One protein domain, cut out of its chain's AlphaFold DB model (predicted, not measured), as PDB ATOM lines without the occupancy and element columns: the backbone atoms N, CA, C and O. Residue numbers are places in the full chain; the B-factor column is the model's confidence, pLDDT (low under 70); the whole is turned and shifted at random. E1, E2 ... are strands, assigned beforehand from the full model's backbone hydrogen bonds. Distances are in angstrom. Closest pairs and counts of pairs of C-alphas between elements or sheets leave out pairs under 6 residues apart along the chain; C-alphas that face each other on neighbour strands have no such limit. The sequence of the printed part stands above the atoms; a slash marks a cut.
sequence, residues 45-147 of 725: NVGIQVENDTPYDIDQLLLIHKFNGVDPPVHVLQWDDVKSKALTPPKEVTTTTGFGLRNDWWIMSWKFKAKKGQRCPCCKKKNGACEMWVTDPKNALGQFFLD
ATOM      1  N   ASN A  45      24.449  23.986  35.751       82.31
ATOM      2  CA  ASN A  45      23.576  24.296  34.621       82.31
ATOM      3  C   ASN A  45      22.128  24.443  35.100       82.31
ATOM      4  O   ASN A  45      21.552  23.524  35.679       82.31
ATOM      5  N   VAL A  46      21.527  25.597  34.831       81.62
ATOM      6  CA  VAL A  46      20.138  25.913  35.162       81.62
ATOM      7  C   VAL A  46      19.321  25.987  33.880       81.62
ATOM      8  O   VAL A  46      19.613  26.790  32.995       81.62
ATOM      9  N   GLY A  47      18.260  25.182  33.789       88.88
ATOM     10  CA  GLY A  47      17.294  25.249  32.694       88.88
ATOM     11  C   GLY A  47      16.339  26.436  32.844       88.88
ATOM     12  O   GLY A  47      15.558  26.498  33.791       88.88
ATOM     13  N   ILE A  48      16.363  27.358  31.885       91.19
ATOM     14  CA  ILE A  48      15.505  28.546  31.840       91.19
ATOM     15  C   ILE A  48      14.354  28.337  30.856       91.19
ATOM     16  O   ILE A  48      14.576  28.002  29.692       91.19
ATOM     17  N   GLN A  49      13.124  28.587  31.313       93.44
ATOM     18  CA  GLN A  49      11.904  28.592  30.497       93.44
ATOM     19  C   GLN A  49      11.170  29.928  30.629       93.44
ATOM     20  O   GLN A  49      11.162  30.550  31.692       93.44
ATOM     21  N   VAL A  50      10.510  30.354  29.554       91.56
ATOM     22  CA  VAL A  50       9.731  31.595  29.497       91.56
ATOM     23  C   VAL A  50       8.292  31.272  29.106       91.56
ATOM     24  O   VAL A  50       8.049  30.561  28.133       91.56
ATOM     25  N   GLU A  51       7.326  31.786  29.868       93.50
ATOM     26  CA  GLU A  51       5.897  31.625  29.593       93.50
ATOM     27  C   GLU A  51       5.361  32.879  28.889       93.50
ATOM     28  O   GLU A  51       5.299  33.969  29.470       93.50
ATOM     29  N   ASN A  52       4.945  32.739  27.626       92.38
ATOM     30  CA  ASN A  52       4.329  33.831  26.876       92.38
ATOM     31  C   ASN A  52       2.840  33.960  27.240       92.38
ATOM     32  O   ASN A  52       1.968  33.460  26.535       92.38
ATOM     33  N   ASP A  53       2.524  34.672  28.323       88.69
ATOM     34  CA  ASP A  53       1.128  34.934  28.722       88.69
ATOM     35  C   ASP A  53       0.449  36.043  27.877       88.69
ATOM     36  O   ASP A  53      -0.713  36.407  28.104       88.69
ATOM     37  N   THR A  54       1.131  36.590  26.864       87.25
ATOM     38  CA  THR A  54       0.526  37.560  25.942       87.25
ATOM     39  C   THR A  54      -0.393  36.853  24.938       87.25
ATOM     40  O   THR A  54      -0.217  35.666  24.673       87.25
ATOM     41  N   PRO A  55      -1.394  37.541  24.354       86.69
ATOM     42  CA  PRO A  55      -2.247  36.940  23.327       86.69
ATOM     43  C   PRO A  55      -1.566  36.840  21.946       86.69
ATOM     44  O   PRO A  55      -2.194  36.361  20.999       86.69
ATOM     45  N   TYR A  56      -0.313  37.285  21.807       88.81
ATOM     46  CA  TYR A  56       0.417  37.350  20.542       88.81
ATOM     47  C   TYR A  56       1.527  36.303  20.499       88.81
ATOM     48  O   TYR A  56       2.141  35.993  21.517       88.81
ATOM     49  N   ASP A  57       1.803  35.776  19.307       91.62
ATOM     50  CA  ASP A  57       2.984  34.938  19.113       91.62
ATOM     51  C   ASP A  57       4.215  35.853  19.084       91.62
ATOM     52  O   ASP A  57       4.164  36.952  18.524       91.62
ATOM     53  N   ILE A  58       5.308  35.421  19.698       92.56
ATOM     54  CA  ILE A  58       6.595  36.111  19.677       92.56
ATOM     55  C   ILE A  58       7.447  35.425  18.607       92.56
ATOM     56  O   ILE A  58       7.693  34.228  18.677       92.56
ATOM     57  N   ASP A  59       7.850  36.176  17.590       92.50
ATOM     58  CA  ASP A  59       8.691  35.697  16.493       92.50
ATOM     59  C   ASP A  59      10.108  35.393  16.984       92.50
ATOM     60  O   ASP A  59      10.654  34.345  16.662       92.50
ATOM     61  N   GLN A  60      10.665  36.283  17.813       92.94
ATOM     62  CA  GLN A  60      11.992  36.143  18.412       92.94
ATOM     63  C   GLN A  60      11.973  36.645  19.855       92.94
ATOM     64  O   GLN A  60      11.466  37.732  20.128       92.94
ATOM     65  N   LEU A  61      12.532  35.871  20.776       91.62
ATOM     66  CA  LEU A  61      12.714  36.197  22.188       91.62
ATOM     67  C   LEU A  61      14.197  36.053  22.522       91.62
ATOM     68  O   LEU A  61      14.761  34.984  22.325       91.62
ATOM     69  N   LEU A  62      14.807  37.104  23.052       93.44
ATOM     70  CA  LEU A  62      16.190  37.142  23.502       93.44
ATOM     71  C   LEU A  62      16.220  37.377  25.013       93.44
ATOM     72  O   LEU A  62      15.629  38.339  25.498       93.44
ATOM     73  N   LEU A  63      16.927  36.532  25.752       92.56
ATOM     74  CA  LEU A  63      17.213  36.707  27.169       92.56
ATOM     75  C   LEU A  63      18.729  36.714  27.353       92.56
ATOM     76  O   LEU A  63      19.407  35.739  27.046       92.56
ATOM     77  N   ILE A  64      19.248  37.832  27.834       90.12
ATOM     78  CA  ILE A  64      20.645  38.023  28.186       90.12
ATOM     79  C   ILE A  64      20.758  37.832  29.689       90.12
ATOM     80  O   ILE A  64      20.048  38.482  30.455       90.12
ATOM     81  N   HIS A  65      21.657  36.955  30.095       89.44
ATOM     82  CA  HIS A  65      22.029  36.728  31.480       89.44
ATOM     83  C   HIS A  65      23.498  37.077  31.647       89.44
ATOM     84  O   HIS A  65      24.333  36.664  30.842       89.44
ATOM     85  N   LYS A  66      23.823  37.837  32.686       82.44
ATOM     86  CA  LYS A  66      25.211  37.980  33.110       82.44
ATOM     87  C   LYS A  66      25.301  37.860  34.615       82.44
ATOM     88  O   LYS A  66      24.495  38.378  35.387       82.44
ATOM     89  N   PHE A  67      26.349  37.155  34.981       76.88
ATOM     90  CA  PHE A  67      26.713  36.833  36.333       76.88
ATOM     91  C   PHE A  67      27.312  38.039  37.074       76.88
ATOM     92  O   PHE A  67      28.064  38.827  36.489       76.88
ATOM     93  N   ASN A  68      27.004  38.176  38.370       63.81
ATOM     94  CA  ASN A  68      27.678  39.139  39.252       63.81
ATOM     95  C   ASN A  68      28.883  38.481  39.939       63.81
ATOM     96  O   ASN A  68      28.779  37.903  41.018       63.81
ATOM     97  N   GLY A  69      30.044  38.613  39.306       58.88
ATOM     98  CA  GLY A  69      31.348  38.215  39.828       58.88
ATOM     99  C   GLY A  69      32.386  38.222  38.707       58.88
ATOM    100  O   GLY A  69      32.030  38.327  37.534       58.88
ATOM    101  N   VAL A  70      33.670  38.195  39.067       50.66
ATOM    102  CA  VAL A  70      34.775  38.244  38.097       50.66
ATOM    103  C   VAL A  70      34.697  37.009  37.194       50.66
ATOM    104  O   VAL A  70      34.768  35.894  37.695       50.66
ATOM    105  N   ASP A  71      34.513  37.256  35.896       47.94
ATOM    106  CA  ASP A  71      34.559  36.318  34.762       47.94
ATOM    107  C   ASP A  71      33.843  34.961  34.964       47.94
ATOM    108  O   ASP A  71      34.407  33.976  35.445       47.94
ATOM    109  N   PRO A  72      32.559  34.901  34.576       54.47
ATOM    110  CA  PRO A  72      32.144  34.018  33.486       54.47
ATOM    111  C   PRO A  72      31.400  34.775  32.358       54.47
ATOM    112  O   PRO A  72      30.999  35.932  32.534       54.47
ATOM    113  N   PRO A  73      31.193  34.130  31.188       65.12
ATOM    114  CA  PRO A  73      30.627  34.762  29.997       65.12
ATOM    115  C   PRO A  73      29.176  35.228  30.174       65.12
ATOM    116  O   PRO A  73      28.373  34.636  30.890       65.12
ATOM    117  N   VAL A  74      28.819  36.279  29.433       81.88
ATOM    118  CA  VAL A  74      27.425  36.671  29.200       81.88
ATOM    119  C   VAL A  74      26.727  35.554  28.420       81.88
ATOM    120  O   VAL A  74      27.158  35.203  27.319       81.88
ATOM    121  N   HIS A  75      25.632  35.018  28.953       87.75
ATOM    122  CA  HIS A  75      24.805  34.039  28.258       87.75
ATOM    123  C   HIS A  75      23.722  34.748  27.448       87.75
ATOM    124  O   HIS A  75      23.010  35.617  27.950       87.75
ATOM    125  N   VAL A  76      23.570  34.350  26.186       91.50
ATOM    126  CA  VAL A  76      22.522  34.853  25.296       91.50
ATOM    127  C   VAL A  76      21.622  33.690  24.899       91.50
ATOM    128  O   VAL A  76      22.016  32.799  24.149       91.50
ATOM    129  N   LEU A  77      20.398  33.693  25.416       92.50
ATOM    130  CA  LEU A  77      19.386  32.677  25.163       92.50
ATOM    131  C   LEU A  77      18.372  33.224  24.159       92.50
ATOM    132  O   LEU A  77      17.713  34.227  24.419       92.50
ATOM    133  N   GLN A  78      18.233  32.564  23.013       95.19
ATOM    134  CA  GLN A  78      17.276  32.960  21.976       95.19
ATOM    135  C   GLN A  78      16.197  31.896  21.780       95.19
ATOM    136  O   GLN A  78      16.528  30.728  21.622       95.19
ATOM    137  N   TRP A  79      14.925  32.266  21.708       96.31
ATOM    138  CA  TRP A  79      13.853  31.388  21.243       96.31
ATOM    139  C   TRP A  79      13.157  32.009  20.045       96.31
ATOM    140  O   TRP A  79      12.885  33.207  20.043       96.31
ATOM    141  N   ASP A  80      12.821  31.180  19.066       95.44
ATOM    142  CA  ASP A  80      12.058  31.592  17.894       95.44
ATOM    143  C   ASP A  80      10.633  31.020  17.969       95.44
ATOM    144  O   ASP A  80      10.406  29.940  18.519       95.44
ATOM    145  N   ASP A  81       9.668  31.750  17.410       94.38
ATOM    146  CA  ASP A  81       8.260  31.349  17.262       94.38
ATOM    147  C   ASP A  81       7.562  30.907  18.572       94.38
ATOM    148  O   ASP A  81       6.777  29.951  18.597       94.38
ATOM    149  N   VAL A  82       7.806  31.627  19.672       94.75
ATOM    150  CA  VAL A  82       7.174  31.389  20.978       94.75
ATOM    151  C   VAL A  82       5.681  31.717  20.912       94.75
ATOM    152  O   VAL A  82       5.260  32.879  20.943       94.75
ATOM    153  N   LYS A  83       4.850  30.677  20.831       95.19
ATOM    154  CA  LYS A  83       3.393  30.809  20.701       95.19
ATOM    155  C   LYS A  83       2.758  31.515  21.898       95.19
ATOM    156  O   LYS A  83       3.214  31.394  23.033       95.19
ATOM    157  N   SER A  84       1.675  32.233  21.629       92.56
ATOM    158  CA  SER A  84       0.766  32.753  22.652       92.56
ATOM    159  C   SER A  84       0.325  31.630  23.597       92.56
ATOM    160  O   SER A  84      -0.064  30.554  23.140       92.56
ATOM    161  N   LYS A  85       0.391  31.880  24.908       91.31
ATOM    162  CA  LYS A  85       0.084  30.926  25.992       91.31
ATOM    163  C   LYS A  85       0.958  29.668  26.032       91.31
ATOM    164  O   LYS A  85       0.573  28.694  26.673       91.31
ATOM    165  N   ALA A  86       2.114  29.667  25.371       91.06
ATOM    166  CA  ALA A  86       3.052  28.551  25.427       91.06
ATOM    167  C   ALA A  86       4.222  28.825  26.380       91.06
ATOM    168  O   ALA A  86       4.650  29.966  26.572       91.06
ATOM    169  N   LEU A  87       4.750  27.738  26.942       92.06
ATOM    170  CA  LEU A  87       6.015  27.701  27.665       92.06
ATOM    171  C   LEU A  87       7.133  27.344  26.678       92.06
ATOM    172  O   LEU A  87       6.973  26.418  25.879       92.06
ATOM    173  N   THR A  88       8.254  28.064  26.708       94.19
ATOM    174  CA  THR A  88       9.392  27.737  25.844       94.19
ATOM    175  C   THR A  88      10.078  26.428  26.264       94.19
ATOM    176  O   THR A  88      10.058  26.055  27.445       94.19
ATOM    177  N   PRO A  89      10.732  25.715  25.325       92.44
ATOM    178  CA  PRO A  89      11.681  24.665  25.680       92.44
ATOM    179  C   PRO A  89      12.778  25.226  26.596       92.44
ATOM    180  O   PRO A  89      13.217  26.360  26.368       92.44
ATOM    181  N   PRO A  90      13.229  24.469  27.611       90.88
ATOM    182  CA  PRO A  90      14.279  24.935  28.504       90.88
ATOM    183  C   PRO A  90      15.576  25.179  27.729       90.88
ATOM    184  O   PRO A  90      15.946  24.382  26.866       90.88
ATOM    185  N   LYS A  91      16.269  26.280  28.032       94.19
ATOM    186  CA  LYS A  91      17.657  26.509  27.608       94.19
ATOM    187  C   LYS A  91      18.551  26.661  28.823       94.19
ATOM    188  O   LYS A  91      18.170  27.334  29.774       94.19
ATOM    189  N   GLU A  92      19.712  26.027  28.787       88.94
ATOM    190  CA  GLU A  92      20.621  26.000  29.928       88.94
ATOM    191  C   GLU A  92      21.498  27.250  29.999       88.94
ATOM    192  O   GLU A  92      21.974  27.767  28.986       88.94
ATOM    193  N   VAL A  93      21.712  27.712  31.225       85.69
ATOM    194  CA  VAL A  93      22.668  28.751  31.597       85.69
ATOM    195  C   VAL A  93      23.573  28.169  32.666       85.69
ATOM    196  O   VAL A  93      23.083  27.578  33.626       85.69
ATOM    197  N   THR A  94      24.879  28.342  32.516       80.94
ATOM    198  CA  THR A  94      25.843  27.892  33.517       80.94
ATOM    199  C   THR A  94      26.069  29.013  34.528       80.94
ATOM    200  O   THR A  94      26.513  30.095  34.164       80.94
ATOM    201  N   THR A  95      25.771  28.776  35.803       72.50
ATOM    202  CA  THR A  95      26.053  29.714  36.901       72.50
ATOM    203  C   THR A  95      27.018  29.072  37.895       72.50
ATOM    204  O   THR A  95      26.959  27.870  38.139       72.50
ATOM    205  N   THR A  96      27.969  29.840  38.422       61.41
ATOM    206  CA  THR A  96      29.089  29.322  39.230       61.41
ATOM    207  C   THR A  96      28.877  29.450  40.739       61.41
ATOM    208  O   THR A  96      29.750  29.051  41.508       61.41
ATOM    209  N   THR A  97      27.745  29.988  41.207       54.28
ATOM    210  CA  THR A  97      27.532  30.224  42.642       54.28
ATOM    211  C   THR A  97      26.501  29.289  43.260       54.28
ATOM    212  O   THR A  97      25.330  29.274  42.888       54.28
ATOM    213  N   GLY A  98      26.910  28.624  44.347       53.97
ATOM    214  CA  GLY A  98      25.989  28.027  45.324       53.97
ATOM    215  C   GLY A  98      25.094  29.062  46.033       53.97
ATOM    216  O   GLY A  98      24.148  28.696  46.718       53.97
ATOM    217  N   PHE A  99      25.341  30.365  45.831       49.28
ATOM    218  CA  PHE A  99      24.504  31.466  46.329       49.28
ATOM    219  C   PHE A  99      23.242  31.730  45.478       49.28
ATOM    220  O   PHE A  99      22.410  32.565  45.846       49.28
ATOM    221  N   GLY A 100      23.060  30.981  44.383       55.16
ATOM    222  CA  GLY A 100      21.866  31.002  43.540       55.16
ATOM    223  C   GLY A 100      21.755  32.230  42.628       55.16
ATOM    224  O   GLY A 100      22.387  33.262  42.844       55.16
ATOM    225  N   LEU A 101      20.870  32.134  41.629       57.88
ATOM    226  CA  LEU A 101      20.590  33.103  40.544       57.88
ATOM    227  C   LEU A 101      20.242  34.542  40.996       57.88
ATOM    228  O   LEU A 101      19.972  35.405  40.165       57.88
ATOM    229  N   ARG A 102      20.181  34.804  42.307       56.38
ATOM    230  CA  ARG A 102      19.714  36.059  42.914       56.38
ATOM    231  C   ARG A 102      20.603  37.253  42.610       56.38
ATOM    232  O   ARG A 102      20.096  38.364  42.500       56.38
ATOM    233  N   ASN A 103      21.904  37.022  42.479       63.09
ATOM    234  CA  ASN A 103      22.843  38.099  42.202       63.09
ATOM    235  C   ASN A 103      23.010  38.346  40.705       63.09
ATOM    236  O   ASN A 103      23.582  39.363  40.339       63.09
ATOM    237  N   ASP A 104      22.492  37.481  39.842       76.81
ATOM    238  CA  ASP A 104      22.666  37.634  38.405       76.81
ATOM    239  C   ASP A 104      21.705  38.678  37.838       76.81
ATOM    240  O   ASP A 104      20.580  38.852  38.320       76.81
ATOM    241  N   TRP A 105      22.132  39.366  36.783       79.00
ATOM    242  CA  TRP A 105      21.269  40.290  36.066       79.00
ATOM    243  C   TRP A 105      20.759  39.689  34.765       79.00
ATOM    244  O   TRP A 105      21.442  38.933  34.071       79.00
ATOM    245  N   TRP A 106      19.528  40.071  34.439       84.88
ATOM    246  CA  TRP A 106      18.774  39.542  33.316       84.88
ATOM    247  C   TRP A 106      18.208  40.699  32.499       84.88
ATOM    248  O   TRP A 106      17.655  41.651  33.052       84.88
ATOM    249  N   ILE A 107      18.332  40.618  31.178       87.69
ATOM    250  CA  ILE A 107      17.714  41.547  30.231       87.69
ATOM    251  C   ILE A 107      16.954  40.728  29.201       87.69
ATOM    252  O   ILE A 107      17.511  39.820  28.596       87.69
ATOM    253  N   MET A 108      15.689  41.061  28.970       89.25
ATOM    254  CA  MET A 108      14.849  40.372  27.995       89.25
ATOM    255  C   MET A 108      14.401  41.336  26.894       89.25
ATOM    256  O   MET A 108      13.949  42.442  27.181       89.25
ATOM    257  N   SER A 109      14.496  40.901  25.641       88.31
ATOM    258  CA  SER A 109      14.009  41.605  24.451       88.31
ATOM    259  C   SER A 109      13.181  40.648  23.596       88.31
ATOM    260  O   SER A 109      13.463  39.454  23.561       88.31
ATOM    261  N   TRP A 110      12.137  41.127  22.922       92.56
ATOM    262  CA  TRP A 110      11.301  40.267  22.081       92.56
ATOM    263  C   TRP A 110      10.660  41.012  20.908       92.56
ATOM    264  O   TRP A 110      10.380  42.208  20.966       92.56
ATOM    265  N   LYS A 111      10.370  40.265  19.842       89.50
ATOM    266  CA  LYS A 111       9.728  40.720  18.607       89.50
ATOM    267  C   LYS A 111       8.434  39.948  18.399       89.50
ATOM    268  O   LYS A 111       8.453  38.725  18.329       89.50
ATOM    269  N   PHE A 112       7.299  40.635  18.298       89.69
ATOM    270  CA  PHE A 112       6.017  39.968  18.054       89.69
ATOM    271  C   PHE A 112       5.884  39.525  16.594       89.69
ATOM    272  O   PHE A 112       6.261  40.251  15.673       89.69
ATOM    273  N   LYS A 113       5.276  38.357  16.381       88.00
ATOM    274  CA  LYS A 113       4.968  37.840  15.051       88.00
ATOM    275  C   LYS A 113       3.797  38.604  14.450       88.00
ATOM    276  O   LYS A 113       2.704  38.668  15.017       88.00
ATOM    277  N   ALA A 114       4.017  39.150  13.260       80.50
ATOM    278  CA  ALA A 114       2.993  39.825  12.483       80.50
ATOM    279  C   ALA A 114       1.866  38.847  12.107       80.50
ATOM    280  O   ALA A 114       2.046  37.993  11.238       80.50
ATOM    281  N   LYS A 115       0.678  38.978  12.706       81.12
ATOM    282  CA  LYS A 115      -0.525  38.301  12.197       81.12
ATOM    283  C   LYS A 115      -1.213  39.207  11.182       81.12
ATOM    284  O   LYS A 115      -1.551  40.352  11.484       81.12
ATOM    285  N   LYS A 116      -1.418  38.706   9.958       80.69
ATOM    286  CA  LYS A 116      -2.113  39.436   8.885       80.69
ATOM    287  C   LYS A 116      -3.490  39.885   9.393       80.69
ATOM    288  O   LYS A 116      -4.315  39.050   9.745       80.69
ATOM    289  N   GLY A 117      -3.714  41.197   9.454       79.81
ATOM    290  CA  GLY A 117      -4.969  41.793   9.933       79.81
ATOM    291  C   GLY A 117      -5.021  42.148  11.426       79.81
ATOM    292  O   GLY A 117      -5.966  42.818  11.833       79.81
ATOM    293  N   GLN A 118      -4.020  41.792  12.240       71.75
ATOM    294  CA  GLN A 118      -3.912  42.281  13.620       71.75
ATOM    295  C   GLN A 118      -3.010  43.515  13.691       71.75
ATOM    296  O   GLN A 118      -1.893  43.524  13.175       71.75
ATOM    297  N   ARG A 119      -3.493  44.569  14.360       66.44
ATOM    298  CA  ARG A 119      -2.644  45.698  14.749       66.44
ATOM    299  C   ARG A 119      -1.794  45.266  15.936       66.44
ATOM    300  O   ARG A 119      -2.317  44.775  16.931       66.44
ATOM    301  N   CYS A 120      -0.491  45.462  15.818       62.59
ATOM    302  CA  CYS A 120       0.420  45.316  16.937       62.59
ATOM    303  C   CYS A 120       0.021  46.288  18.068       62.59
ATOM    304  O   CYS A 120      -0.273  47.449  17.773       62.59
ATOM    305  N   PRO A 121       0.034  45.866  19.348       63.22
ATOM    306  CA  PRO A 121      -0.380  46.717  20.472       63.22
ATOM    307  C   PRO A 121       0.426  48.010  20.599       63.22
ATOM    308  O   PRO A 121      -0.063  48.990  21.156       63.22
ATOM    309  N   CYS A 122       1.663  47.993  20.100       62.72
ATOM    310  CA  CYS A 122       2.666  49.020  20.353       62.72
ATOM    311  C   CYS A 122       2.903  49.949  19.153       62.72
ATOM    312  O   CYS A 122       3.528  50.992  19.313       62.72
ATOM    313  N   CYS A 123       2.414  49.619  17.949       58.97
ATOM    314  CA  CYS A 123       2.626  50.461  16.767       58.97
ATOM    315  C   CYS A 123       1.340  50.670  15.964       58.97
ATOM    316  O   CYS A 123       0.650  49.727  15.585       58.97
ATOM    317  N   LYS A 124       1.074  51.931  15.601       56.38
ATOM    318  CA  LYS A 124      -0.041  52.326  14.720       56.38
ATOM    319  C   LYS A 124       0.161  51.944  13.241       56.38
ATOM    320  O   LYS A 124      -0.729  52.190  12.429       56.38
ATOM    321  N   LYS A 125       1.308  51.371  12.852       52.75
ATOM    322  CA  LYS A 125       1.607  51.073  11.441       52.75
ATOM    323  C   LYS A 125       0.943  49.759  10.990       52.75
ATOM    324  O   LYS A 125       0.986  48.749  11.686       52.75
ATOM    325  N   LYS A 126       0.304  49.776   9.810       52.03
ATOM    326  CA  LYS A 126      -0.513  48.670   9.255       52.03
ATOM    327  C   LYS A 126       0.294  47.476   8.714       52.03
ATOM    328  O   LYS A 126      -0.297  46.468   8.348       52.03
ATOM    329  N   ASN A 127       1.617  47.575   8.649       49.03
ATOM    330  CA  ASN A 127       2.516  46.619   7.990       49.03
ATOM    331  C   ASN A 127       3.085  45.520   8.913       49.03
ATOM    332  O   ASN A 127       3.992  44.795   8.520       49.03
ATOM    333  N   GLY A 128       2.498  45.322  10.097       46.88
ATOM    334  CA  GLY A 128       2.525  44.044  10.821       46.88
ATOM    335  C   GLY A 128       3.810  43.689  11.577       46.88
ATOM    336  O   GLY A 128       3.705  43.034  12.607       46.88
ATOM    337  N   ALA A 129       4.993  44.123  11.144       45.06
ATOM    338  CA  ALA A 129       6.237  43.892  11.878       45.06
ATOM    339  C   ALA A 129       6.458  44.999  12.921       45.06
ATOM    340  O   ALA A 129       6.701  46.154  12.574       45.06
ATOM    341  N   CYS A 130       6.361  44.640  14.199       48.72
ATOM    342  CA  CYS A 130       6.768  45.492  15.309       48.72
ATOM    343  C   CYS A 130       8.092  44.996  15.862       48.72
ATOM    344  O   CYS A 130       8.132  43.963  16.529       48.72
ATOM    345  N   GLU A 131       9.157  45.752  15.632       39.88
ATOM    346  CA  GLU A 131      10.317  45.691  16.510       39.88
ATOM    347  C   GLU A 131      10.020  46.582  17.703       39.88
ATOM    348  O   GLU A 131       9.956  47.804  17.589       39.88
ATOM    349  N   MET A 132       9.750  45.952  18.841       37.81
ATOM    350  CA  MET A 132       9.682  46.665  20.098       37.81
ATOM    351  C   MET A 132      11.069  46.580  20.724       37.81
ATOM    352  O   MET A 132      11.386  45.636  21.438       37.81
ATOM    353  N   TRP A 133      11.905  47.571  20.428       34.88
ATOM    354  CA  TRP A 133      13.046  47.858  21.282       34.88
ATOM    355  C   TRP A 133      12.472  48.468  22.555       34.88
ATOM    356  O   TRP A 133      11.771  49.480  22.502       34.88
ATOM    357  N   VAL A 134      12.707  47.837  23.702       32.81
ATOM    358  CA  VAL A 134      12.454  48.474  24.996       32.81
ATOM    359  C   VAL A 134      13.533  49.544  25.187       32.81
ATOM    360  O   VAL A 134      14.521  49.355  25.880       32.81
ATOM    361  N   THR A 135      13.344  50.661  24.494       32.09
ATOM    362  CA  THR A 135      13.959  51.962  24.752       32.09
ATOM    363  C   THR A 135      12.886  53.004  24.452       32.09
ATOM    364  O   THR A 135      12.846  53.592  23.371       32.09
ATOM    365  N   ASP A 136      11.957  53.185  25.391       29.06
ATOM    366  CA  ASP A 136      11.204  54.436  25.472       29.06
ATOM    367  C   ASP A 136      12.161  55.490  26.065       29.06
ATOM    368  O   ASP A 136      12.732  55.231  27.132       29.06
ATOM    369  N   PRO A 137      12.367  56.663  25.434       29.38
ATOM    370  CA  PRO A 137      13.115  57.771  26.035       29.38
ATOM    371  C   PRO A 137      12.496  58.290  27.349       29.38
ATOM    372  O   PRO A 137      13.094  59.126  28.022       29.38
ATOM    373  N   LYS A 138      11.313  57.803  27.746       28.00
ATOM    374  CA  LYS A 138      10.682  58.058  29.040       28.00
ATOM    375  C   LYS A 138      10.301  56.736  29.721       28.00
ATOM    376  O   LYS A 138       9.160  56.301  29.665       28.00
ATOM    377  N   ASN A 139      11.259  56.158  30.449       31.67
ATOM    378  CA  ASN A 139      11.092  55.093  31.454       31.67
ATOM    379  C   ASN A 139      10.560  53.727  30.965       31.67
ATOM    380  O   ASN A 139       9.358  53.481  30.984       31.67
ATOM    381  N   ALA A 140      11.472  52.786  30.687       27.42
ATOM    382  CA  ALA A 140      11.582  51.500  31.407       27.42
ATOM    383  C   ALA A 140      12.612  50.586  30.721       27.42
ATOM    384  O   ALA A 140      12.262  49.824  29.829       27.42
ATOM    385  N   LEU A 141      13.863  50.592  31.183       30.11
ATOM    386  CA  LEU A 141      14.678  49.377  31.136       30.11
ATOM    387  C   LEU A 141      14.020  48.400  32.113       30.11
ATOM    388  O   LEU A 141      13.919  48.692  33.305       30.11
ATOM    389  N   GLY A 142      13.530  47.265  31.622       35.94
ATOM    390  CA  GLY A 142      13.055  46.181  32.477       35.94
ATOM    391  C   GLY A 142      14.238  45.458  33.112       35.94
ATOM    392  O   GLY A 142      14.474  44.301  32.790       35.94
ATOM    393  N   GLN A 143      15.004  46.144  33.958       34.72
ATOM    394  CA  GLN A 143      15.994  45.511  34.815       34.72
ATOM    395  C   GLN A 143      15.232  44.915  35.993       34.72
ATOM    396  O   GLN A 143      14.736  45.638  36.857       34.72
ATOM    397  N   PHE A 144      15.073  43.597  36.001       39.53
ATOM    398  CA  PHE A 144      14.517  42.899  37.149       39.53
ATOM    399  C   PHE A 144      15.654  42.214  37.896       39.53
ATOM    400  O   PHE A 144      16.348  41.349  37.370       39.53
ATOM    401  N   PHE A 145      15.842  42.641  39.140       34.59
ATOM    402  CA  PHE A 145      16.604  41.895  40.124       34.59
ATOM    403  C   PHE A 145      15.692  40.808  40.672       34.59
ATOM    404  O   PHE A 145      14.515  41.063  40.954       34.59
ATOM    405  N   LEU A 146      16.223  39.604  40.843       35.88
ATOM    406  CA  LEU A 146      15.527  38.544  41.556       35.88
ATOM    407  C   LEU A 146      15.600  38.854  43.076       35.88
ATOM    408  O   LEU A 146      16.345  38.207  43.803       35.88
ATOM    409  N   ASP A 147      14.791  39.852  43.496       29.80
ATOM    410  CA  ASP A 147      14.475  40.400  44.848       29.80
ATOM    411  C   ASP A 147      15.318  41.590  45.404       29.80
ATOM    412  O   ASP A 147      16.523  41.455  45.614       29.80
TER     413      ASP A 147
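AT A GLANCE: This is residues 45 to 147 of the 725 residues of the protein "Hypothetical protein" of Alexandrium monilatum (UniProt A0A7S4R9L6). What shape is it? With little regular structure, it is a twisted sheet, E3 E2 E5 E6, with the small E1 and E4 pair beside it; residues 135 to 140 stick out. What makes it? Of 103 printed residues, 37 form strands E1 to E6: all strand. It is only just loose, close to compact, with radius of gyration of the C-alphas 15.6 A and spans 49 by 32 by 22 A.

IN THESE COORDINATES: Where is the sheet? E3 is residues 75 to 82, E2 58 to 66, E5 105 to 112, and E6 130 to 132, ending at C-alpha (9.682, 46.665, 20.098). Where is the pair? E1, residues 45 to 48, begins at C-alpha (23.576, 24.296, 34.621); E4 is 91 to 95.

HOW THE PARTS SIT: How does E2 pair? It is antiparallel to E5, N 62 to O 109 being 2.8 A, and forms a hairpin with E3, N 63 to O 77 being 2.8 A. And E6? It meets E5 only at a point.

THE WHOLE: Which link is long? E5 to E6 is, with 17 residues. Where is confidence low? Residues 68 to 73, 96 to 103 and 119 to 147 have pLDDT under 70.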